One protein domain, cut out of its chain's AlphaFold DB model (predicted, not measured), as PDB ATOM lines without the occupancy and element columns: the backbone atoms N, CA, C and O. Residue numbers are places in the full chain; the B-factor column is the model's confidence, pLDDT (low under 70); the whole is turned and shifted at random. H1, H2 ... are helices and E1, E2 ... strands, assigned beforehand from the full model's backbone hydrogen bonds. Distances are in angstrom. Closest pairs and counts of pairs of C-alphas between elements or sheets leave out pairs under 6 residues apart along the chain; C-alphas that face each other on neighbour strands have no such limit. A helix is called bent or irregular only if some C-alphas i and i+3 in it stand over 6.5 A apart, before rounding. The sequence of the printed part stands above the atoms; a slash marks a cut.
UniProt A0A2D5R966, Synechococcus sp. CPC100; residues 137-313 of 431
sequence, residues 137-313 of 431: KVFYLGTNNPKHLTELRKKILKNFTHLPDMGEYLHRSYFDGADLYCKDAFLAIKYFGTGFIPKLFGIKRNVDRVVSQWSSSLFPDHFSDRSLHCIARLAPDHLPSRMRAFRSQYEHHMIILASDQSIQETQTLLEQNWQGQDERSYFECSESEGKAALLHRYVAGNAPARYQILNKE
ATOM      1  N   LYS A 137     125.253 125.793 167.210       98.44
ATOM      2  CA  LYS A 137     126.354 126.582 166.664       98.44
ATOM      3  C   LYS A 137     126.126 128.060 166.945       98.44
ATOM      4  O   LYS A 137     125.037 128.588 166.727       98.44
ATOM      5  N   VAL A 138     127.176 128.726 167.424       98.69
ATOM      6  CA  VAL A 138     127.169 130.174 167.654       98.69
ATOM      7  C   VAL A 138     127.875 130.878 166.503       98.69
ATOM      8  O   VAL A 138     129.000 130.522 166.144       98.69
ATOM      9  N   PHE A 139     127.228 131.908 165.974       98.62
ATOM     10  CA  PHE A 139     127.782 132.840 165.002       98.62
ATOM     11  C   PHE A 139     127.928 134.203 165.671       98.62
ATOM     12  O   PHE A 139     126.977 134.712 166.269       98.62
ATOM     13  N   TYR A 140     129.119 134.788 165.580       98.44
ATOM     14  CA  TYR A 140     129.424 136.095 166.147       98.44
ATOM     15  C   TYR A 140     129.632 137.102 165.024       98.44
ATOM     16  O   TYR A 140     130.525 136.948 164.192       98.44
ATOM     17  N   LEU A 141     128.784 138.120 164.982       97.75
ATOM     18  CA  LEU A 141     128.731 139.111 163.917       97.75
ATOM     19  C   LEU A 141     129.123 140.484 164.469       97.75
ATOM     20  O   LEU A 141     128.848 140.800 165.630       97.75
ATOM     21  N   GLY A 142     129.719 141.314 163.616       97.00
ATOM     22  CA  GLY A 142     130.039 142.712 163.896       97.00
ATOM     23  C   GLY A 142     129.712 143.615 162.706       97.00
ATOM     24  O   GLY A 142     129.846 143.196 161.556       97.00
ATOM     25  N   THR A 143     129.255 144.837 162.977       96.88
ATOM     26  CA  THR A 143     129.017 145.898 161.983       96.88
ATOM     27  C   THR A 143     129.171 147.281 162.623       96.88
ATOM     28  O   THR A 143     128.926 147.440 163.819       96.88
ATOM     29  N   ASN A 144     129.542 148.289 161.831       95.69
ATOM     30  CA  ASN A 144     129.489 149.707 162.237       95.69
ATOM     31  C   ASN A 144     128.244 150.437 161.706       95.69
ATOM     32  O   ASN A 144     128.046 151.611 161.984       95.69
ATOM     33  N   ASN A 145     127.392 149.747 160.945       95.06
ATOM     34  CA  ASN A 145     126.131 150.291 160.454       95.06
ATOM     35  C   ASN A 145     124.952 149.480 161.028       95.06
ATOM     36  O   ASN A 145     124.800 148.302 160.667       95.06
ATOM     37  N   PRO A 146     124.102 150.070 161.893       95.56
ATOM     38  CA  PRO A 146     122.978 149.374 162.526       95.56
ATOM     39  C   PRO A 146     121.918 148.902 161.520       95.56
ATOM     40  O   PRO A 146     121.254 147.889 161.756       95.56
ATOM     41  N   LYS A 147     121.806 149.547 160.348       95.56
ATOM     42  CA  LYS A 147     120.874 149.132 159.283       95.56
ATOM     43  C   LYS A 147     121.180 147.726 158.766       95.56
ATOM     44  O   LYS A 147     120.261 147.003 158.388       95.56
ATOM     45  N   HIS A 148     122.443 147.293 158.813       95.94
ATOM     46  CA  HIS A 148     122.812 145.922 158.456       95.94
ATOM     47  C   HIS A 148     122.107 144.892 159.349       95.94
ATOM     48  O   HIS A 148     121.607 143.889 158.839       95.94
ATOM     49  N   LEU A 149     122.001 145.153 160.658       97.25
ATOM     50  CA  LEU A 149     121.287 144.268 161.583       97.25
ATOM     51  C   LEU A 149     119.780 144.267 161.318       97.25
ATOM     52  O   LEU A 149     119.166 143.200 161.339       97.25
ATOM     53  N   THR A 150     119.193 145.427 161.005       97.25
ATOM     54  CA  THR A 150     117.782 145.528 160.598       97.25
ATOM     55  C   THR A 150     117.489 144.621 159.398       97.25
ATOM     56  O   THR A 150     116.557 143.816 159.442       97.25
ATOM     57  N   GLU A 151     118.317 144.685 158.353       96.25
ATOM     58  CA  GLU A 151     118.150 143.857 157.154       96.25
ATOM     59  C   GLU A 151     118.389 142.365 157.424       96.25
ATOM     60  O   GLU A 151     117.633 141.519 156.941       96.25
ATOM     61  N   LEU A 152     119.386 142.026 158.247       97.00
ATOM     62  CA  LEU A 152     119.627 140.647 158.675       97.00
ATOM     63  C   LEU A 152     118.405 140.067 159.396       97.00
ATOM     64  O   LEU A 152     117.939 138.983 159.044       97.00
ATOM     65  N   ARG A 153     117.844 140.810 160.359       98.06
ATOM     66  CA  ARG A 153     116.630 140.413 161.081       98.06
ATOM     67  C   ARG A 153     115.479 140.139 160.114       98.06
ATOM     68  O   ARG A 153     114.834 139.097 160.229       98.06
ATOM     69  N   LYS A 154     115.221 141.043 159.161       97.75
ATOM     70  CA  LYS A 154     114.148 140.871 158.165       97.75
ATOM     71  C   LYS A 154     114.346 139.596 157.344       97.75
ATOM     72  O   LYS A 154     113.391 138.843 157.167       97.75
ATOM     73  N   LYS A 155     115.570 139.331 156.872       97.38
ATOM     74  CA  LYS A 155     115.887 138.127 156.087       97.38
ATOM     75  C   LYS A 155     115.669 136.845 156.886       97.38
ATOM     76  O   LYS A 155     115.010 135.946 156.373       97.38
ATOM     77  N   ILE A 156     116.141 136.786 158.133       98.06
ATOM     78  CA  ILE A 156     115.923 135.631 159.019       98.06
ATOM     79  C   ILE A 156     114.418 135.395 159.208       98.06
ATOM     80  O   ILE A 156     113.908 134.321 158.904       98.06
ATOM     81  N   LEU A 157     113.682 136.417 159.650       98.12
ATOM     82  CA  LEU A 157     112.267 136.272 160.003       98.12
ATOM     83  C   LEU A 157     111.362 135.985 158.797       98.12
ATOM     84  O   LEU A 157     110.349 135.300 158.950       98.12
ATOM     85  N   LYS A 158     111.713 136.474 157.604       97.00
ATOM     86  CA  LYS A 158     110.924 136.259 156.386       97.00
ATOM     87  C   LYS A 158     111.256 134.944 155.682       97.00
ATOM     88  O   LYS A 158     110.341 134.286 155.199       97.00
ATOM     89  N   ASN A 159     112.537 134.586 155.601       96.12
ATOM     90  CA  ASN A 159     112.991 133.559 154.663       96.12
ATOM     91  C   ASN A 159     113.331 132.226 155.332       96.12
ATOM     92  O   ASN A 159     113.320 131.212 154.642       96.12
ATOM     93  N   PHE A 160     113.645 132.204 156.634       97.62
ATOM     94  CA  PHE A 160     114.025 130.944 157.274       97.62
ATOM     95  C   PHE A 160     112.820 130.037 157.453       97.62
ATOM     96  O   PHE A 160     111.765 130.493 157.903       97.62
ATOM     97  N   THR A 161     113.011 128.746 157.214       97.19
ATOM     98  CA  THR A 161     112.045 127.714 157.593       97.19
ATOM     99  C   THR A 161     112.116 127.494 159.102       97.19
ATOM    100  O   THR A 161     111.100 127.620 159.788       97.19
ATOM    101  N   HIS A 162     113.324 127.305 159.642       96.12
ATOM    102  CA  HIS A 162     113.568 127.155 161.078       96.12
ATOM    103  C   HIS A 162     114.273 128.399 161.619       96.12
ATOM    104  O   HIS A 162     115.374 128.732 161.186       96.12
ATOM    105  N   LEU A 163     113.649 129.107 162.568       97.19
ATOM    106  CA  LEU A 163     114.312 130.250 163.198       97.19
ATOM    107  C   LEU A 163     115.500 129.762 164.042       97.19
ATOM    108  O   LEU A 163     115.384 128.707 164.677       97.19
ATOM    109  N   PRO A 164     116.599 130.538 164.117       97.50
ATOM    110  CA  PRO A 164     117.644 130.288 165.108       97.50
ATOM    111  C   PRO A 164     117.042 130.311 166.517       97.50
ATOM    112  O   PRO A 164     115.968 130.863 166.713       97.50
ATOM    113  N   ASP A 165     117.717 129.761 167.519       96.38
ATOM    114  CA  ASP A 165     117.215 129.801 168.895       96.38
ATOM    115  C   ASP A 165     117.315 131.186 169.512       96.38
ATOM    116  O   ASP A 165     116.432 131.583 170.269       96.38
ATOM    117  N   MET A 166     118.386 131.920 169.203       96.12
ATOM    118  CA  MET A 166     118.662 133.234 169.781       96.12
ATOM    119  C   MET A 166     119.242 134.178 168.734       96.12
ATOM    120  O   MET A 166     119.961 133.762 167.825       96.12
ATOM    121  N   GLY A 167     118.979 135.469 168.915       97.44
ATOM    122  CA  GLY A 167     119.606 136.539 168.152       97.44
ATOM    123  C   GLY A 167     119.773 137.762 169.038       97.44
ATOM    124  O   GLY A 167     118.871 138.593 169.128       97.44
ATOM    125  N   GLU A 168     120.915 137.827 169.713       98.00
ATOM    126  CA  GLU A 168     121.202 138.791 170.769       98.00
ATOM    127  C   GLU A 168     122.067 139.934 170.254       98.00
ATOM    128  O   GLU A 168     123.202 139.719 169.832       98.00
ATOM    129  N   TYR A 169     121.556 141.155 170.354       98.25
ATOM    130  CA  TYR A 169     122.320 142.365 170.090       98.25
ATOM    131  C   TYR A 169     123.081 142.800 171.343       98.25
ATOM    132  O   TYR A 169     122.540 142.776 172.453       98.25
ATOM    133  N   LEU A 170     124.328 143.223 171.148       97.56
ATOM    134  CA  LEU A 170     125.198 143.773 172.179       97.56
ATOM    135  C   LEU A 170     125.935 144.990 171.606       97.56
ATOM    136  O   LEU A 170     126.687 144.870 170.639       97.56
ATOM    137  N   HIS A 171     125.729 146.165 172.192       97.69
ATOM    138  CA  HIS A 171     126.517 147.347 171.851       97.69
ATOM    139  C   HIS A 171     127.927 147.266 172.456       97.69
ATOM    140  O   HIS A 171     128.114 146.655 173.515       97.69
ATOM    141  N   ARG A 172     128.916 147.929 171.839       97.06
ATOM    142  CA  ARG A 172     130.294 148.025 172.353       97.06
ATOM    143  C   ARG A 172     130.345 148.478 173.813       97.06
ATOM    144  O   ARG A 172     131.079 147.885 174.596       97.06
ATOM    145  N   SER A 173     129.521 149.450 174.202       95.00
ATOM    146  CA  SER A 173     129.464 149.918 175.597       95.00
ATOM    147  C   SER A 173     129.080 148.809 176.579       95.00
ATOM    148  O   SER A 173     129.660 148.698 177.655       95.00
ATOM    149  N   TYR A 174     128.152 147.929 176.200       94.50
ATOM    150  CA  TYR A 174     127.762 146.790 177.026       94.50
ATOM    151  C   TYR A 174     128.812 145.678 177.006       94.50
ATOM    152  O   TYR A 174     129.042 145.045 178.037       94.50
ATOM    153  N   PHE A 175     129.487 145.467 175.870       97.50
ATOM    154  CA  PHE A 175     130.642 144.571 175.803       97.50
ATOM    155  C   PHE A 175     131.730 145.017 176.790       97.50
ATOM    156  O   PHE A 175     132.215 144.203 177.575       97.50
ATOM    157  N   ASP A 176     132.093 146.298 176.765       97.12
ATOM    158  CA  ASP A 176     133.140 146.864 177.617       97.12
ATOM    159  C   ASP A 176     132.714 146.910 179.080       97.12
ATOM    160  O   ASP A 176     133.491 146.573 179.971       97.12
ATOM    161  N   GLY A 177     131.454 147.265 179.331       95.19
ATOM    162  CA  GLY A 177     130.876 147.247 180.664       95.19
ATOM    163  C   GLY A 177     130.939 145.856 181.290       95.19
ATOM    164  O   GLY A 177     131.366 145.712 182.433       95.19
ATOM    165  N   ALA A 178     130.571 144.820 180.538       94.69
ATOM    166  CA  ALA A 178     130.653 143.440 181.002       94.69
ATOM    167  C   ALA A 178     132.103 143.012 181.282       94.69
ATOM    168  O   ALA A 178     132.381 142.407 182.319       94.69
ATOM    169  N   ASP A 179     133.032 143.370 180.395       95.50
ATOM    170  CA  ASP A 179     134.451 143.032 180.529       95.50
ATOM    171  C   ASP A 179     135.084 143.683 181.765       95.50
ATOM    172  O   ASP A 179     135.782 143.029 182.542       95.50
ATOM    173  N   LEU A 180     134.806 144.967 181.982       92.88
ATOM    174  CA  LEU A 180     135.389 145.728 183.080       92.88
ATOM    175  C   LEU A 180     134.704 145.429 184.415       92.88
ATOM    176  O   LEU A 180     135.374 145.253 185.435       92.88
ATOM    177  N   TYR A 181     133.373 145.376 184.437       92.25
ATOM    178  CA  TYR A 181     132.609 145.406 185.685       92.25
ATOM    179  C   TYR A 181     132.053 144.052 186.123       92.25
ATOM    180  O   TYR A 181     131.750 143.905 187.314       92.25
ATOM    181  N   CYS A 182     131.975 143.076 185.211       92.62
ATOM    182  CA  CYS A 182     131.352 141.769 185.444       92.62
ATOM    183  C   CYS A 182     132.307 140.577 185.259       92.62
ATOM    184  O   CYS A 182     131.860 139.427 185.242       92.62
ATOM    185  N   LYS A 183     133.618 140.815 185.137       93.31
ATOM    186  CA  LYS A 183     134.622 139.750 184.987       93.31
ATOM    187  C   LYS A 183     134.626 138.757 186.150       93.31
ATOM    188  O   LYS A 183     134.815 137.564 185.937       93.31
ATOM    189  N   ASP A 184     134.392 139.219 187.373       89.56
ATOM    190  CA  ASP A 184     134.222 138.362 188.551       89.56
ATOM    191  C   ASP A 184     133.054 137.381 188.375       89.56
ATOM    192  O   ASP A 184     133.234 136.174 188.543       89.56
ATOM    193  N   ALA A 185     131.885 137.879 187.967       87.88
ATOM    194  CA  ALA A 185     130.718 137.048 187.684       87.88
ATOM    195  C   ALA A 185     130.976 136.082 186.517       87.88
ATOM    196  O   ALA A 185     130.633 134.902 186.609       87.88
ATOM    197  N   PHE A 186     131.636 136.548 185.451       92.62
ATOM    198  CA  PHE A 186     132.021 135.704 184.319       92.62
ATOM    199  C   PHE A 186     132.898 134.533 184.771       92.62
ATOM    200  O   PHE A 186     132.594 133.376 184.480       92.62
ATOM    201  N   LEU A 187     133.979 134.814 185.505       92.38
ATOM    202  CA  LEU A 187     134.913 133.790 185.972       92.38
ATOM    203  C   LEU A 187     134.230 132.830 186.949       92.38
ATOM    204  O   LEU A 187     134.418 131.618 186.842       92.38
ATOM    205  N   ALA A 188     133.389 133.346 187.850       88.81
ATOM    206  CA  ALA A 188     132.635 132.518 188.780       88.81
ATOM    207  C   ALA A 188     131.737 131.511 188.044       88.81
ATOM    208  O   ALA A 188     131.782 130.321 188.348       88.81
ATOM    209  N   ILE A 189     130.980 131.955 187.033       89.25
ATOM    210  CA  ILE A 189     130.122 131.062 186.241       89.25
ATOM    211  C   ILE A 189     130.958 130.089 185.409       89.25
ATOM    212  O   ILE A 189     130.629 128.905 185.341       89.25
ATOM    213  N   LYS A 190     132.041 130.562 184.785       90.25
ATOM    214  CA  LYS A 190     132.902 129.732 183.935       90.25
ATOM    215  C   LYS A 190     133.506 128.552 184.698       90.25
ATOM    216  O   LYS A 190     133.573 127.463 184.138       90.25
ATOM    217  N   TYR A 191     133.949 128.762 185.939       89.88
ATOM    218  CA  TYR A 191     134.650 127.733 186.715       89.88
ATOM    219  C   TYR A 191     133.755 126.958 187.684       89.88
ATOM    220  O   TYR A 191     133.982 125.767 187.882       89.88
ATOM    221  N   PHE A 192     132.743 127.596 188.274       88.00
ATOM    222  CA  PHE A 192     131.888 126.975 189.297       88.00
ATOM    223  C   PHE A 192     130.464 126.693 188.813       88.00
ATOM    224  O   PHE A 192     129.644 126.152 189.556       88.00
ATOM    225  N   GLY A 193     130.161 127.047 187.563       85.31
ATOM    226  CA  GLY A 193     128.827 126.941 187.007       85.31
ATOM    227  C   GLY A 193     127.880 128.001 187.560       85.31
ATOM    228  O   GLY A 193     128.167 128.761 188.488       85.31
ATOM    229  N   THR A 194     126.695 128.054 186.974       75.44
ATOM    230  CA  THR A 194     125.710 129.077 187.310       75.44
ATOM    231  C   THR A 194     125.049 128.886 188.676       75.44
ATOM    232  O   THR A 194     124.760 129.866 189.355       75.44
ATOM    233  N   GLY A 195     124.870 127.641 189.129       75.81
ATOM    234  CA  GLY A 195     124.271 127.334 190.436       75.81
ATOM    235  C   GLY A 195     125.061 127.875 191.637       75.81
ATOM    236  O   GLY A 195     124.541 127.922 192.752       75.81
ATOM    237  N   PHE A 196     126.306 128.316 191.431       78.94
ATOM    238  CA  PHE A 196     127.119 128.952 192.462       78.94
ATOM    239  C   PHE A 196     126.760 130.430 192.697       78.94
ATOM    240  O   PHE A 196     127.031 130.963 193.774       78.94
ATOM    241  N   ILE A 197     126.112 131.100 191.741       76.19
ATOM    242  CA  ILE A 197     125.886 132.550 191.808       76.19
ATOM    243  C   ILE A 197     125.024 132.984 193.004       76.19
ATOM    244  O   ILE A 197     125.425 133.927 193.692       76.19
ATOM    245  N   PRO A 198     123.916 132.299 193.360       77.50
ATOM    246  CA  PRO A 198     123.168 132.637 194.571       77.50
ATOM    247  C   PRO A 198     124.025 132.568 195.845       77.50
ATOM    248  O   PRO A 198     123.904 133.421 196.726       77.50
ATOM    249  N   LYS A 199     124.946 131.595 195.927       78.81
ATOM    250  CA  LYS A 199     125.889 131.479 197.051       78.81
ATOM    251  C   LYS A 199     126.881 132.638 197.059       78.81
ATOM    252  O   LYS A 199     127.103 133.220 198.118       78.81
ATOM    253  N   LEU A 200     127.428 133.011 195.900       77.94
ATOM    254  CA  LEU A 200     128.339 134.150 195.766       77.94
ATOM    255  C   LEU A 200     127.683 135.457 196.238       77.94
ATOM    256  O   LEU A 200     128.280 136.191 197.024       77.94
ATOM    257  N   PHE A 201     126.434 135.718 195.839       75.75
ATOM    258  CA  PHE A 201     125.686 136.884 196.322       75.75
ATOM    259  C   PHE A 201     125.384 136.822 197.823       75.75
ATOM    260  O   PHE A 201     125.452 137.848 198.500       75.75
ATOM    261  N   GLY A 202     125.104 135.634 198.365       78.12
ATOM    262  CA  GLY A 202     124.950 135.432 199.806       78.12
ATOM    263  C   GLY A 202     126.225 135.767 200.586       78.12
ATOM    264  O   GLY A 202     126.171 136.500 201.574       78.12
ATOM    265  N   ILE A 203     127.382 135.293 200.111       79.44
ATOM    266  CA  ILE A 203     128.699 135.611 200.688       79.44
ATOM    267  C   ILE A 203     128.941 137.118 200.627       79.44
ATOM    268  O   ILE A 203     129.237 137.730 201.652       79.44
ATOM    269  N   LYS A 204     128.740 137.723 199.452       78.75
ATOM    270  CA  LYS A 204     128.896 139.162 199.228       78.75
ATOM    271  C   LYS A 204     128.073 139.983 200.229       78.75
ATOM    272  O   LYS A 204     128.619 140.820 200.942       78.75
ATOM    273  N   ARG A 205     126.775 139.682 200.345       77.25
ATOM    274  CA  ARG A 205     125.857 140.364 201.268       77.25
ATOM    275  C   ARG A 205     126.289 140.217 202.725       77.25
ATOM    276  O   ARG A 205     126.167 141.167 203.494       77.25
ATOM    277  N   ASN A 206     126.781 139.044 203.117       78.88
ATOM    278  CA  ASN A 206     127.271 138.816 204.474       78.88
ATOM    279  C   ASN A 206     128.540 139.620 204.765       78.88
ATOM    280  O   ASN A 206     128.627 140.214 205.836       78.88
ATOM    281  N   VAL A 207     129.478 139.678 203.817       78.69
ATOM    282  CA  VAL A 207     130.694 140.494 203.938       78.69
ATOM    283  C   VAL A 207     130.331 141.970 204.057       78.69
ATOM    284  O   VAL A 207     130.752 142.605 205.017       78.69
ATOM    285  N   ASP A 208     129.487 142.502 203.168       77.31
ATOM    286  CA  ASP A 208     129.061 143.908 203.235       77.31
ATOM    287  C   ASP A 208     128.329 144.221 204.550       77.31
ATOM    288  O   ASP A 208     128.546 145.272 205.152       77.31
ATOM    289  N   ARG A 209     127.497 143.296 205.051       77.00
ATOM    290  CA  ARG A 209     126.816 143.450 206.346       77.00
ATOM    291  C   ARG A 209     127.803 143.495 207.510       77.00
ATOM    292  O   ARG A 209     127.623 144.299 208.411       77.00
ATOM    293  N   VAL A 210     128.812 142.626 207.519       76.88
ATOM    294  CA  VAL A 210     129.832 142.626 208.579       76.88
ATOM    295  C   VAL A 210     130.669 143.897 208.494       76.88
ATOM    296  O   VAL A 210     130.849 144.566 209.500       76.88
ATOM    297  N   VAL A 211     131.119 144.278 207.299       74.25
ATOM    298  CA  VAL A 211     131.989 145.443 207.094       74.25
ATOM    299  C   VAL A 211     131.262 146.763 207.378       74.25
ATOM    300  O   VAL A 211     131.842 147.645 207.997       74.25
ATOM    301  N   SER A 212     129.979 146.889 207.029       69.25
ATOM    302  CA  SER A 212     129.174 148.084 207.349       69.25
ATOM    303  C   SER A 212     128.915 148.284 208.847       69.25
ATOM    304  O   SER A 212     128.575 149.387 209.266       69.25
ATOM    305  N   GLN A 213     129.098 147.247 209.674       71.00
ATOM    306  CA  GLN A 213     129.048 147.367 211.136       71.00
ATOM    307  C   GLN A 213     130.352 147.930 211.726       71.00
ATOM    308  O   GLN A 213     130.388 148.282 212.905       71.00
ATOM    309  N   TRP A 214     131.428 148.016 210.940       70.50
ATOM    310  CA  TRP A 214     132.728 148.500 211.393       70.50
ATOM    311  C   TRP A 214     132.840 149.991 211.057       70.50
ATOM    312  O   TRP A 214     133.044 150.372 209.912       70.50
ATOM    313  N   SER A 215     132.730 150.852 212.074       54.19
ATOM    314  CA  SER A 215     132.710 152.328 211.970       54.19
ATOM    315  C   SER A 215     134.012 152.978 211.447       54.19
ATOM    316  O   SER A 215     134.173 154.198 211.520       54.19
ATOM    317  N   SER A 216     134.987 152.205 210.970       59.66
ATOM    318  CA  SER A 216     136.283 152.728 210.532       59.66
ATOM    319  C   SER A 216     136.234 153.242 209.091       59.66
ATOM    320  O   SER A 216     135.851 152.498 208.193       59.66
ATOM    321  N   SER A 217     136.778 154.441 208.846       56.84
ATOM    322  CA  SER A 217     137.006 155.032 207.507       56.84
ATOM    323  C   SER A 217     137.893 154.186 206.566       56.84
ATOM    324  O   SER A 217     138.144 154.588 205.432       56.84
ATOM    325  N   LEU A 218     138.403 153.042 207.031       59.44
ATOM    326  CA  LEU A 218     139.251 152.124 206.270       59.44
ATOM    327  C   LEU A 218     138.462 151.269 205.268       59.44
ATOM    328  O   LEU A 218     139.050 150.797 204.297       59.44
ATOM    329  N   PHE A 219     137.152 151.082 205.470       61.09
ATOM    330  CA  PHE A 219     136.319 150.267 204.585       61.09
ATOM    331  C   PHE A 219     135.259 151.124 203.881       61.09
ATOM    332  O   PHE A 219     134.325 151.589 204.532       61.09
ATOM    333  N   PRO A 220     135.383 151.362 202.563       61.91
ATOM    334  CA  PRO A 220     134.384 152.115 201.813       61.91
ATOM    335  C   PRO A 220     133.058 151.351 201.697       61.91
ATOM    336  O   PRO A 220     133.034 150.117 201.727       61.91
ATOM    337  N   ASP A 221     131.969 152.088 201.458       67.06
ATOM    338  CA  ASP A 221     130.694 151.520 201.003       67.06
ATOM    339  C   ASP A 221     130.924 150.542 199.836       67.06
ATOM    340  O   ASP A 221     131.747 150.796 198.947       67.06
ATOM    341  N   HIS A 222     130.172 149.437 199.810       71.00
ATOM    342  CA  HIS A 222     130.294 148.383 198.791       71.00
ATOM    343  C   HIS A 222     131.711 147.783 198.690       71.00
ATOM    344  O   HIS A 222     132.223 147.511 197.598       71.00
ATOM    345  N   PHE A 223     132.358 147.569 199.841       75.31
ATOM    346  CA  PHE A 223     133.698 146.990 199.935       75.31
ATOM    347  C   PHE A 223     133.847 145.678 199.154       75.31
ATOM    348  O   PHE A 223     134.867 145.475 198.490       75.31
ATOM    349  N   SER A 224     132.841 144.796 199.191       75.75
ATOM    350  CA  SER A 224     132.899 143.522 198.471       75.75
ATOM    351  C   SER A 224     132.941 143.705 196.948       75.75
ATOM    352  O   SER A 224     133.752 143.060 196.287       75.75
ATOM    353  N   ASP A 225     132.136 144.619 196.390       76.62
ATOM    354  CA  ASP A 225     132.130 144.932 194.957       76.62
ATOM    355  C   ASP A 225     133.484 145.481 194.511       76.62
ATOM    356  O   ASP A 225     134.047 145.035 193.511       76.62
ATOM    357  N   ARG A 226     134.034 146.420 195.287       80.31
ATOM    358  CA  ARG A 226     135.343 147.029 195.018       80.31
ATOM    359  C   ARG A 226     136.472 146.004 195.091       80.31
ATOM    360  O   ARG A 226     137.339 145.984 194.217       80.31
ATOM    361  N   SER A 227     136.438 145.127 196.093       78.94
ATOM    362  CA  SER A 227     137.437 144.072 196.282       78.94
ATOM    363  C   SER A 227     137.391 143.043 195.156       78.94
ATOM    364  O   SER A 227     138.423 142.740 194.562       78.94
ATOM    365  N   LEU A 228     136.198 142.549 194.811       80.06
ATOM    366  CA  LEU A 228     136.016 141.599 193.712       80.06
ATOM    367  C   LEU A 228     136.439 142.198 192.373       80.06
ATOM    368  O   LEU A 228     137.122 141.527 191.602       80.06
ATOM    369  N   HIS A 229     136.104 143.464 192.118       82.50
ATOM    370  CA  HIS A 229     136.560 144.163 190.923       82.50
ATOM    371  C   HIS A 229     138.097 144.236 190.865       82.50
ATOM    372  O   HIS A 229     138.687 143.903 189.836       82.50
ATOM    373  N   CYS A 230     138.768 144.581 191.970       83.19
ATOM    374  CA  CYS A 230     140.234 144.607 192.023       83.19
ATOM    375  C   CYS A 230     140.854 143.221 191.795       83.19
ATOM    376  O   CYS A 230     141.779 143.088 190.997       83.19
ATOM    377  N   ILE A 231     140.322 142.177 192.438       83.56
ATOM    378  CA  ILE A 231     140.797 140.795 192.271       83.56
ATOM    379  C   ILE A 231     140.598 140.328 190.824       83.56
ATOM    380  O   ILE A 231     141.507 139.761 190.220       83.56
ATOM    381  N   ALA A 232     139.437 140.608 190.227       84.94
ATOM    382  CA  ALA A 232     139.141 140.229 188.851       84.94
ATOM    383  C   ALA A 232     140.075 140.914 187.840       84.94
ATOM    384  O   ALA A 232     140.430 140.311 186.822       84.94
ATOM    385  N   ARG A 233     140.535 142.140 188.121       85.38
ATOM    386  CA  ARG A 233     141.529 142.835 187.287       85.38
ATOM    387  C   ARG A 233     142.895 142.144 187.268       85.38
ATOM    388  O   ARG A 233     143.585 142.265 186.264       85.38
ATOM    389  N   LEU A 234     143.261 141.409 188.320       87.44
ATOM    390  CA  LEU A 234     144.512 140.639 188.373       87.44
ATOM    391  C   LEU A 234     144.436 139.321 187.594       87.44
ATOM    392  O   LEU A 234     145.465 138.773 187.206       87.44
ATOM    393  N   ALA A 235     143.231 138.797 187.365       88.38
ATOM    394  CA  ALA A 235     143.064 137.588 186.571       88.38
ATOM    395  C   ALA A 235     143.471 137.835 185.099       88.38
ATOM    396  O   ALA A 235     143.293 138.951 184.600       88.38
ATOM    397  N   PRO A 236     143.937 136.809 184.363       90.62
ATOM    398  CA  PRO A 236     144.224 136.918 182.929       90.62
ATOM    399  C   PRO A 236     143.020 137.382 182.097       90.62
ATOM    400  O   PRO A 236     141.883 137.431 182.588       90.62
ATOM    401  N   ASP A 237     143.256 137.722 180.826       93.00
ATOM    402  CA  ASP A 237     142.152 137.990 179.902       93.00
ATOM    403  C   ASP A 237     141.271 136.738 179.777       93.00
ATOM    404  O   ASP A 237     141.749 135.614 179.614       93.00
ATOM    405  N   HIS A 238     139.969 136.941 179.932       93.75
ATOM    406  CA  HIS A 238     138.971 135.882 179.994       93.75
ATOM    407  C   HIS A 238     138.208 135.722 178.678       93.75
ATOM    408  O   HIS A 238     137.538 134.699 178.497       93.75
ATOM    409  N   LEU A 239     138.319 136.712 177.784       96.75
ATOM    410  CA  LEU A 239     137.635 136.739 176.501       96.75
ATOM    411  C   LEU A 239     138.540 136.212 175.376       96.75
ATOM    412  O   LEU A 239     139.738 136.495 175.358       96.75
ATOM    413  N   PRO A 240     137.984 135.467 174.405       97.12
ATOM    414  CA  PRO A 240     138.712 135.044 173.214       97.12
ATOM    415  C   PRO A 240     139.292 136.217 172.409       97.12
ATOM    416  O   PRO A 240     138.643 137.250 172.222       97.12
ATOM    417  N   SER A 241     140.479 136.020 171.832       97.06
ATOM    418  CA  SER A 241     141.183 137.037 171.034       97.06
ATOM    419  C   SER A 241     140.378 137.527 169.824       97.06
ATOM    420  O   SER A 241     140.390 138.717 169.516       97.06
ATOM    421  N   ARG A 242     139.613 136.647 169.164       96.81
ATOM    422  CA  ARG A 242     138.750 137.022 168.029       96.81
ATOM    423  C   ARG A 242     137.597 137.930 168.447       96.81
ATOM    424  O   ARG A 242     137.302 138.886 167.735       96.81
ATOM    425  N   MET A 243     137.013 137.712 169.629       97.69
ATOM    426  CA  MET A 243     136.008 138.626 170.185       97.69
ATOM    427  C   MET A 243     136.612 140.005 170.489       97.69
ATOM    428  O   MET A 243     135.994 141.017 170.170       97.69
ATOM    429  N   ARG A 244     137.836 140.060 171.037       96.81
ATOM    430  CA  ARG A 244     138.579 141.317 171.271       96.81
ATOM    431  C   ARG A 244     138.857 142.081 169.976       96.81
ATOM    432  O   ARG A 244     138.649 143.295 169.916       96.81
ATOM    433  N   ALA A 245     139.298 141.367 168.941       96.19
ATOM    434  CA  ALA A 245     139.530 141.938 167.620       96.19
ATOM    435  C   ALA A 245     138.230 142.514 167.038       96.19
ATOM    436  O   ALA A 245     138.203 143.677 166.643       96.19
ATOM    437  N   PHE A 246     137.130 141.754 167.096       95.44
ATOM    438  CA  PHE A 246     135.815 142.217 166.649       95.44
ATOM    439  C   PHE A 246     135.333 143.444 167.419       95.44
ATOM    440  O   PHE A 246     134.862 144.387 166.796       95.44
ATOM    441  N   ARG A 247     135.472 143.472 168.751       96.44
ATOM    442  CA  ARG A 247     135.102 144.644 169.567       96.44
ATOM    443  C   ARG A 247     135.860 145.898 169.150       96.44
ATOM    444  O   ARG A 247     135.325 147.002 169.210       96.44
ATOM    445  N   SER A 248     137.121 145.737 168.761       95.81
ATOM    446  CA  SER A 248     137.962 146.859 168.339       95.81
ATOM    447  C   SER A 248     137.573 147.379 166.952       95.81
ATOM    448  O   SER A 248     137.714 148.568 166.695       95.81
ATOM    449  N   GLN A 249     137.059 146.508 166.080       95.25
ATOM    450  CA  GLN A 249     136.672 146.850 164.707       95.25
ATOM    451  C   GLN A 249     135.226 147.344 164.588       95.25
ATOM    452  O   GLN A 249     134.955 148.241 163.794       95.25
ATOM    453  N   TYR A 250     134.304 146.780 165.372       96.69
ATOM    454  CA  TYR A 250     132.863 146.973 165.210       96.69
ATOM    455  C   TYR A 250     132.206 147.513 166.478       96.69
ATOM    456  O   TYR A 250     132.630 147.200 167.590       96.69
ATOM    457  N   GLU A 251     131.209 148.376 166.313       96.56
ATOM    458  CA  GLU A 251     130.432 148.957 167.412       96.56
ATOM    459  C   GLU A 251     129.207 148.108 167.773       96.56
ATOM    460  O   GLU A 251     128.878 147.928 168.950       96.56
ATOM    461  N   HIS A 252     128.547 147.541 166.764       97.75
ATOM    462  CA  HIS A 252     127.353 146.728 166.931       97.75
ATOM    463  C   HIS A 252     127.697 145.253 166.774       97.75
ATOM    464  O   HIS A 252     128.202 144.829 165.730       97.75
ATOM    465  N   HIS A 253     127.366 144.459 167.789       98.19
ATOM    466  CA  HIS A 253     127.572 143.019 167.784       98.19
ATOM    467  C   HIS A 253     126.242 142.281 167.774       98.19
ATOM    468  O   HIS A 253     125.273 142.713 168.398       98.19
ATOM    469  N   MET A 254     126.217 141.135 167.100       97.81
ATOM    470  CA  MET A 254     125.080 140.222 167.112       97.81
ATOM    471  C   MET A 254     125.575 138.799 167.345       97.81
ATOM    472  O   MET A 254     126.490 138.331 166.668       97.81
ATOM    473  N   ILE A 255     124.973 138.116 168.312       98.50
ATOM    474  CA  ILE A 255     125.268 136.725 168.655       98.50
ATOM    475  C   ILE A 255     124.057 135.895 168.250       98.50
ATOM    476  O   ILE A 255     122.979 136.042 168.828       98.50
ATOM    477  N   ILE A 256     124.229 135.028 167.257       98.56
ATOM    478  CA  ILE A 256     123.184 134.107 166.805       98.56
ATOM    479  C   ILE A 256     123.519 132.717 167.328       98.56
ATOM    480  O   ILE A 256     124.586 132.187 167.024       98.56
ATOM    481  N   LEU A 257     122.607 132.132 168.102       98.44
ATOM    482  CA  LEU A 257     122.638 130.708 168.427       98.44
ATOM    483  C   LEU A 257     121.647 130.016 167.501       98.44
ATOM    484  O   LEU A 257     120.450 130.283 167.588       98.44
ATOM    485  N   ALA A 258     122.145 129.156 166.626       98.25
ATOM    486  CA  ALA A 258     121.330 128.329 165.752       98.25
ATOM    487  C   ALA A 258     121.467 126.864 166.166       98.25
ATOM    488  O   ALA A 258     122.546 126.431 166.583       98.25
ATOM    489  N   SER A 259     120.392 126.103 166.007       97.44
ATOM    490  CA  SER A 259     120.384 124.666 166.244       97.44
ATOM    491  C   SER A 259     119.848 123.865 165.072       97.44
ATOM    492  O   SER A 259     119.071 124.362 164.250       97.44
ATOM    493  N   ASP A 260     120.307 122.617 165.002       97.25
ATOM    494  CA  ASP A 260     119.898 121.617 164.022       97.25
ATOM    495  C   ASP A 260     119.808 122.211 162.596       97.25
ATOM    496  O   ASP A 260     120.809 122.694 162.063       97.25
ATOM    497  N   GLN A 261     118.627 122.222 161.968       96.44
ATOM    498  CA  GLN A 261     118.442 122.701 160.592       96.44
ATOM    499  C   GLN A 261     118.742 124.199 160.419       96.44
ATOM    500  O   GLN A 261     119.227 124.611 159.363       96.44
ATOM    501  N   SER A 262     118.510 125.019 161.451       97.44
ATOM    502  CA  SER A 262     118.734 126.470 161.373       97.44
ATOM    503  C   SER A 262     120.219 126.842 161.270       97.44
ATOM    504  O   SER A 262     120.540 127.963 160.868       97.44
ATOM    505  N   ILE A 263     121.142 125.913 161.571       98.44
ATOM    506  CA  ILE A 263     122.591 126.113 161.411       98.44
ATOM    507  C   ILE A 263     122.929 126.348 159.934       98.44
ATOM    508  O   ILE A 263     123.544 127.361 159.606       98.44
ATOM    509  N   GLN A 264     122.465 125.466 159.043       98.06
ATOM    510  CA  GLN A 264     122.749 125.561 157.608       98.06
ATOM    511  C   GLN A 264     122.068 126.779 156.966       98.06
ATOM    512  O   GLN A 264     122.652 127.431 156.095       98.06
ATOM    513  N   GLU A 265     120.848 127.114 157.402       97.81
ATOM    514  CA  GLU A 265     120.148 128.325 156.950       97.81
ATOM    515  C   GLU A 265     120.930 129.588 157.361       97.81
ATOM    516  O   GLU A 265     121.121 130.500 156.551       97.81
ATOM    517  N   THR A 266     121.464 129.604 158.588       98.06
ATOM    518  CA  THR A 266     122.302 130.699 159.103       98.06
ATOM    519  C   THR A 266     123.609 130.826 158.326       98.06
ATOM    520  O   THR A 266     123.920 131.922 157.870       98.06
ATOM    521  N   GLN A 267     124.340 129.729 158.108       97.25
ATOM    522  CA  GLN A 267     125.584 129.728 157.323       97.25
ATOM    523  C   GLN A 267     125.366 130.305 155.926       97.25
ATOM    524  O   GLN A 267     125.992 131.298 155.558       97.25
ATOM    525  N   THR A 268     124.388 129.755 155.202       96.44
ATOM    526  CA  THR A 268     124.048 130.186 153.840       96.44
ATOM    527  C   THR A 268     123.735 131.683 153.786       96.44
ATOM    528  O   THR A 268     124.235 132.398 152.915       96.44
ATOM    529  N   LEU A 269     122.935 132.190 154.732       96.12
ATOM    530  CA  LEU A 269     122.594 133.611 154.792       96.12
ATOM    531  C   LEU A 269     123.829 134.490 155.036       96.12
ATOM    532  O   LEU A 269     123.975 135.534 154.396       96.12
ATOM    533  N   LEU A 270     124.705 134.105 155.967       95.81
ATOM    534  CA  LEU A 270     125.867 134.917 156.331       95.81
ATOM    535  C   LEU A 270     126.924 134.940 155.220       95.81
ATOM    536  O   LEU A 270     127.433 136.017 154.897       95.81
ATOM    537  N   GLU A 271     127.183 133.802 154.578       92.88
ATOM    538  CA  GLU A 271     128.076 133.698 153.416       92.88
ATOM    539  C   GLU A 271     127.587 134.554 152.242       92.88
ATOM    540  O   GLU A 271     128.360 135.300 151.647       92.88
ATOM    541  N   GLN A 272     126.290 134.500 151.927       89.00
ATOM    542  CA  GLN A 272     125.745 135.175 150.746       89.00
ATOM    543  C   GLN A 272     125.438 136.659 150.962       89.00
ATOM    544  O   GLN A 272     125.372 137.429 150.002       89.00
ATOM    545  N   ASN A 273     125.119 137.072 152.191       82.94
ATOM    546  CA  ASN A 273     124.521 138.386 152.429       82.94
ATOM    547  C   ASN A 273     125.160 139.204 153.543       82.94
ATOM    548  O   ASN A 273     124.889 140.407 153.607       82.94
ATOM    549  N   TRP A 274     125.962 138.599 154.415       86.38
ATOM    550  CA  TRP A 274     126.606 139.329 155.500       86.38
ATOM    551  C   TRP A 274     128.054 139.673 155.180       86.38
ATOM    552  O   TRP A 274     128.478 140.789 155.468       86.38
ATOM    553  N   GLN A 275     128.802 138.776 154.544       77.62
ATOM    554  CA  GLN A 275     130.206 139.025 154.230       77.62
ATOM    555  C   GLN A 275     130.357 140.231 153.281       77.62
ATOM    556  O   GLN A 275     129.847 140.232 152.163       77.62
ATOM    557  N   GLY A 276     131.016 141.290 153.758       67.69
ATOM    558  CA  GLY A 276     131.301 142.515 153.010       67.69
ATOM    559  C   GLY A 276     132.682 143.044 153.387       67.69
ATOM    560  O   GLY A 276     133.155 142.783 154.490       67.69
ATOM    561  N   GLN A 277     133.360 143.730 152.465       61.28
ATOM    562  CA  GLN A 277     134.676 144.307 152.751       61.28
ATOM    563  C   GLN A 277     134.522 145.467 153.761       61.28
ATOM    564  O   GLN A 277     133.669 146.336 153.596       61.28
ATOM    565  N   ASP A 278     135.309 145.405 154.837       70.00
ATOM    566  CA  ASP A 278     135.567 146.394 155.899       70.00
ATOM    567  C   ASP A 278     134.419 146.889 156.813       70.00
ATOM    568  O   ASP A 278     134.679 147.187 157.979       70.00
ATOM    569  N   GLU A 279     133.148 146.911 156.400       84.75
ATOM    570  CA  GLU A 279     132.072 147.495 157.240       84.75
ATOM    571  C   GLU A 279     131.340 146.512 158.165       84.75
ATOM    572  O   GLU A 279     130.727 146.915 159.162       84.75
ATOM    573  N   ARG A 280     131.373 145.217 157.838       93.25
ATOM    574  CA  ARG A 280     130.738 144.148 158.616       93.25
ATOM    575  C   ARG A 280     131.424 142.815 158.369       93.25
ATOM    576  O   ARG A 280     131.843 142.518 157.256       93.25
ATOM    577  N   SER A 281     131.494 141.987 159.397       95.25
ATOM    578  CA  SER A 281     132.070 140.648 159.298       95.25
ATOM    579  C   SER A 281     131.387 139.704 160.273       95.25
ATOM    580  O   SER A 281     130.592 140.120 161.123       95.25
ATOM    581  N   TYR A 282     131.657 138.416 160.129       96.62
ATOM    582  CA  TYR A 282     131.218 137.408 161.074       96.62
ATOM    583  C   TYR A 282     132.267 136.321 161.218       96.62
ATOM    584  O   TYR A 282     133.160 136.165 160.385       96.62
ATOM    585  N   PHE A 283     132.121 135.537 162.272       96.56
ATOM    586  CA  PHE A 283     132.756 134.245 162.341       96.56
ATOM    587  C   PHE A 283     131.878 133.198 162.991       96.56
ATOM    588  O   PHE A 283     131.092 133.464 163.900       96.56
ATOM    589  N   GLU A 284     132.099 131.966 162.554       97.81
ATOM    590  CA  GLU A 284     131.685 130.795 163.296       97.81
ATOM    591  C   GLU A 284     132.554 130.618 164.535       97.81
ATOM    592  O   GLU A 284     133.785 130.505 164.453       97.81
ATOM    593  N   CYS A 285     131.907 130.571 165.692       98.56
ATOM    594  CA  CYS A 285     132.588 130.293 166.939       98.56
ATOM    595  C   CYS A 285     133.011 128.819 166.998       98.56
ATOM    596  O   CYS A 285     132.264 127.903 166.627       98.56
ATOM    597  N   SER A 286     134.198 128.578 167.548       98.25
ATOM    598  CA  SER A 286     134.488 127.331 168.253       98.25
ATOM    599  C   SER A 286     133.551 127.177 169.457       98.25
ATOM    600  O   SER A 286     132.945 128.144 169.923       98.25
ATOM    601  N   GLU A 287     133.459 125.973 170.017       96.00
ATOM    602  CA  GLU A 287     132.634 125.731 171.208       96.00
ATOM    603  C   GLU A 287     133.026 126.656 172.378       96.00
ATOM    604  O   GLU A 287     132.167 127.207 173.069       96.00
ATOM    605  N   SER A 288     134.332 126.882 172.565       95.75
ATOM    606  CA  SER A 288     134.854 127.757 173.620       95.75
ATOM    607  C   SER A 288     134.491 129.232 173.408       95.75
ATOM    608  O   SER A 288     134.075 129.900 174.355       95.75
ATOM    609  N   GLU A 289     134.575 129.724 172.167       98.19
ATOM    610  CA  GLU A 289     134.171 131.087 171.808       98.19
ATOM    611  C   GLU A 289     132.662 131.271 171.959       98.19
ATOM    612  O   GLU A 289     132.225 132.288 172.487       98.19
ATOM    613  N   GLY A 290     131.866 130.274 171.561       97.25
ATOM    614  CA  GLY A 290     130.412 130.317 171.677       97.25
ATOM    615  C   GLY A 290     129.964 130.410 173.133       97.25
ATOM    616  O   GLY A 290     129.194 131.301 173.489       97.25
ATOM    617  N   LYS A 291     130.519 129.551 174.001       95.75
ATOM    618  CA  LYS A 291     130.263 129.603 175.450       95.75
ATOM    619  C   LYS A 291     130.683 130.945 176.051       95.75
ATOM    620  O   LYS A 291     129.931 131.505 176.844       95.75
ATOM    621  N   ALA A 292     131.845 131.475 175.666       96.81
ATOM    622  CA  ALA A 292     132.322 132.766 176.154       96.81
ATOM    623  C   ALA A 292     131.436 133.932 175.687       96.81
ATOM    624  O   ALA A 292     131.088 134.777 176.503       96.81
ATOM    625  N   ALA A 293     131.021 133.963 174.418       97.56
ATOM    626  CA  ALA A 293     130.153 135.006 173.873       97.56
ATOM    627  C   ALA A 293     128.785 135.038 174.565       97.56
ATOM    628  O   ALA A 293     128.339 136.097 175.010       97.56
ATOM    629  N   LEU A 294     128.149 133.871 174.717       95.44
ATOM    630  CA  LEU A 294     126.872 133.748 175.420       95.44
ATOM    631  C   LEU A 294     127.004 134.145 176.894       95.44
ATOM    632  O   LEU A 294     126.156 134.870 177.411       95.44
ATOM    633  N   LEU A 295     128.082 133.722 177.563       94.62
ATOM    634  CA  LEU A 295     128.327 134.075 178.960       94.62
ATOM    635  C   LEU A 295     128.612 135.571 179.142       94.62
ATOM    636  O   LEU A 295     128.118 136.171 180.094       94.62
ATOM    637  N   HIS A 296     129.355 136.186 178.223       96.12
ATOM    638  CA  HIS A 296     129.641 137.622 178.236       96.12
ATOM    639  C   HIS A 296     128.357 138.442 178.121       96.12
ATOM    640  O   HIS A 296     128.073 139.284 178.969       96.12
ATOM    641  N   ARG A 297     127.518 138.115 177.128       94.75
ATOM    642  CA  ARG A 297     126.184 138.711 176.946       94.75
ATOM    643  C   ARG A 297     125.275 138.488 178.156       94.75
ATOM    644  O   ARG A 297     124.446 139.346 178.455       94.75
ATOM    645  N   TYR A 298     125.412 137.352 178.831       89.88
ATOM    646  CA  TYR A 298     124.631 137.011 180.014       89.88
ATOM    647  C   TYR A 298     125.003 137.873 181.226       89.88
ATOM    648  O   TYR A 298     124.130 138.487 181.835       89.88
ATOM    649  N   VAL A 299     126.294 137.965 181.570       91.06
ATOM    650  CA  VAL A 299     126.736 138.752 182.737       91.06
ATOM    651  C   VAL A 299     126.637 140.258 182.507       91.06
ATOM    652  O   VAL A 299     126.624 141.013 183.484       91.06
ATOM    653  N   ALA A 300     126.538 140.676 181.241       92.19
ATOM    654  CA  ALA A 300     126.462 142.066 180.828       92.19
ATOM    655  C   ALA A 300     125.428 142.853 181.630       92.19
ATOM    656  O   ALA A 300     125.802 143.881 182.170       92.19
ATOM    657  N   GLY A 301     124.215 142.334 181.854       88.38
ATOM    658  CA  GLY A 301     123.140 143.059 182.556       88.38
ATOM    659  C   GLY A 301     123.452 143.549 183.980       88.38
ATOM    660  O   GLY A 301     122.723 144.379 184.509       88.38
ATOM    661  N   ASN A 302     124.543 143.095 184.609       87.81
ATOM    662  CA  ASN A 302     124.999 143.625 185.902       87.81
ATOM    663  C   ASN A 302     125.925 144.852 185.778       87.81
ATOM    664  O   ASN A 302     126.194 145.523 186.779       87.81
ATOM    665  N   ALA A 303     126.426 145.145 184.577       93.25
ATOM    666  CA  ALA A 303     127.412 146.190 184.327       93.25
ATOM    667  C   ALA A 303     126.925 147.597 184.710       93.25
ATOM    668  O   ALA A 303     127.697 148.289 185.373       93.25
ATOM    669  N   PRO A 304     125.679 148.023 184.412       93.75
ATOM    670  CA  PRO A 304     125.227 149.377 184.739       93.75
ATOM    671  C   PRO A 304     125.222 149.653 186.248       93.75
ATOM    672  O   PRO A 304     125.769 150.653 186.711       93.75
ATOM    673  N   ALA A 305     124.676 148.725 187.039       91.19
ATOM    674  CA  ALA A 305     124.650 148.846 188.496       91.19
ATOM    675  C   ALA A 305     126.069 148.842 189.094       91.19
ATOM    676  O   ALA A 305     126.380 149.622 189.995       91.19
ATOM    677  N   ARG A 306     126.961 147.992 188.567       90.62
ATOM    678  CA  ARG A 306     128.363 147.932 189.007       90.62
ATOM    679  C   ARG A 306     129.149 149.182 188.620       90.62
ATOM    680  O   ARG A 306     129.900 149.688 189.450       90.62
ATOM    681  N   TYR A 307     128.940 149.711 187.417       93.69
ATOM    682  CA  TYR A 307     129.490 150.994 186.988       93.69
ATOM    683  C   TYR A 307     129.078 152.101 187.961       93.69
ATOM    684  O   TYR A 307     129.942 152.830 188.441       93.69
ATOM    685  N   GLN A 308     127.786 152.197 188.295       92.81
ATOM    686  CA  GLN A 308     127.257 153.241 189.178       92.81
ATOM    687  C   GLN A 308     127.896 153.189 190.576       92.81
ATOM    688  O   GLN A 308     128.284 154.222 191.123       92.81
ATOM    689  N   ILE A 309     128.051 151.986 191.143       88.88
ATOM    690  CA  ILE A 309     128.702 151.781 192.448       88.88
ATOM    691  C   ILE A 309     130.171 152.229 192.415       88.88
ATOM    692  O   ILE A 309     130.650 152.889 193.343       88.88
ATOM    693  N   LEU A 310     130.903 151.860 191.362       88.88
ATOM    694  CA  LEU A 310     132.341 152.116 191.262       88.88
ATOM    695  C   LEU A 310     132.655 153.567 190.861       88.88
ATOM    696  O   LEU A 310     133.663 154.102 191.313       88.88
ATOM    697  N   ASN A 311     131.762 154.227 190.117       90.75
ATOM    698  CA  ASN A 311     131.913 155.595 189.607       90.75
ATOM    699  C   ASN A 311     130.955 156.601 190.280       90.75
ATOM    700  O   ASN A 311     130.452 157.531 189.639       90.75
ATOM    701  N   LYS A 312     130.703 156.436 191.586       87.62
ATOM    702  CA  LYS A 312     129.720 157.209 192.377       87.62
ATOM    703  C   LYS A 312     129.913 158.735 192.327       87.62
ATOM    704  O   LYS A 312     128.956 159.478 192.505       87.62
ATOM    705  N   GLU A 313     131.133 159.226 192.097       87.12
ATOM    706  CA  GLU A 313     131.414 160.672 192.076       87.12
ATOM    707  C   GLU A 313     130.841 161.389 190.847       87.12
ATOM    708  O   GLU A 313     130.373 162.520 190.982       87.12
TER     709      GLU A 313
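What this domain is: This is residues 137 to 313 of the 431 residues of a protein of Synechococcus sp. CPC100 (UniProt A0A2D5R966). Two lobes lie end to end: a four-stranded sheet with helices over both faces, and beyond it a group of crossed helices, H3, H4 and H5. H1 and H7 cover one face of the sheet, H6 and H8 the other; H2 and H8 join the lobes, H9 packs on H2, and residues 213 to 218 stick out at the far tip. The printed part has 177 residues with nine named helices and four named strands, in the order E1 H1 E2 H2 H3 H4 H5 H6 E3 H7 E4 H8 H9, a mixed class; the sheet runs E2, E3, E1, E4, all antiparallel. It is only just loose, close to compact, with a radius of gyration of the C-alphas of 19.2 A, and spans 64 by 32 by 27 A.

How they stand to each other: Start with E1, residues 137 to 143, an inner strand. Its antiparallel neighbours are E3, residues 252 to 259, with N 139 and O 256 within hydrogen-bond range at 2.9 A, and the edge strand E4, residues 280 to 284, with N 140 and O 283 at 2.9 A. The other edge strand, E2, residues 166 to 171, is antiparallel to E3, with N 168 and O 255 at 2.9 A. H1, residues 146 to 159, and H7, residues 261 to 273, are on the same face, at heights over the sheet of 10.3 A and 9.2 A. On the opposite face find H6, residues 241 to 249, at 9.1 A, and H8, residues 287 to 300, at 9.5 A. E1, H1, E2 and E3, H7, E4 are split strand-helix-strand units, with another strand between their two strands, each with a right-handed crossover. H2, residues 172 to 181, touches residues 296 to 300 of H8 alone, about perpendicular at 85 degrees; their closest C-alphas, of Ala 178 and Ala 300, are 4.4 A apart. H9, residues 303 to 310, touches H2, closest at the C-alphas of Gly 177 and Ala 303, 5.2 A. The hub H3, residues 183 to 192, touches H5, residues 223 to 234, through residues 228 to 233 of H5 alone, closest at the C-alphas of Asp 184 and Ala 232, 5.3 A. H4, residues 194 to 212, touches H3 with residues 194 to 197 alone, closest at the C-alphas of Ile 189 and Ile 197, 7.2 A. Every O i to N i+4 pair is within hydrogen-bond range in H1, H2, H3, H5, H6, H8 and H9; H4 has 13 of 15, H7 8 of 9.

Where its parts are: Find C-alpha 137 at (126.354, 126.582, 166.664), where E1 begins. E3 runs 23.1 A and H1 20.3 A. H4 runs 27.8 A from C-alpha 194 at (125.710, 129.077, 187.310), only just irregular: C-alphas 195 and 198 are 6.8 A apart. H9 ends at C-alpha 310, (132.341, 152.116, 191.262).

The domain as a whole: The two C-alphas farthest apart, of Ser 215 and Gln 272, are 64.0 A apart. The printed part has no cut and no long link. Its mean pLDDT is 89.7; residues 212, 215 to 221 and 276 to 277 are under 70.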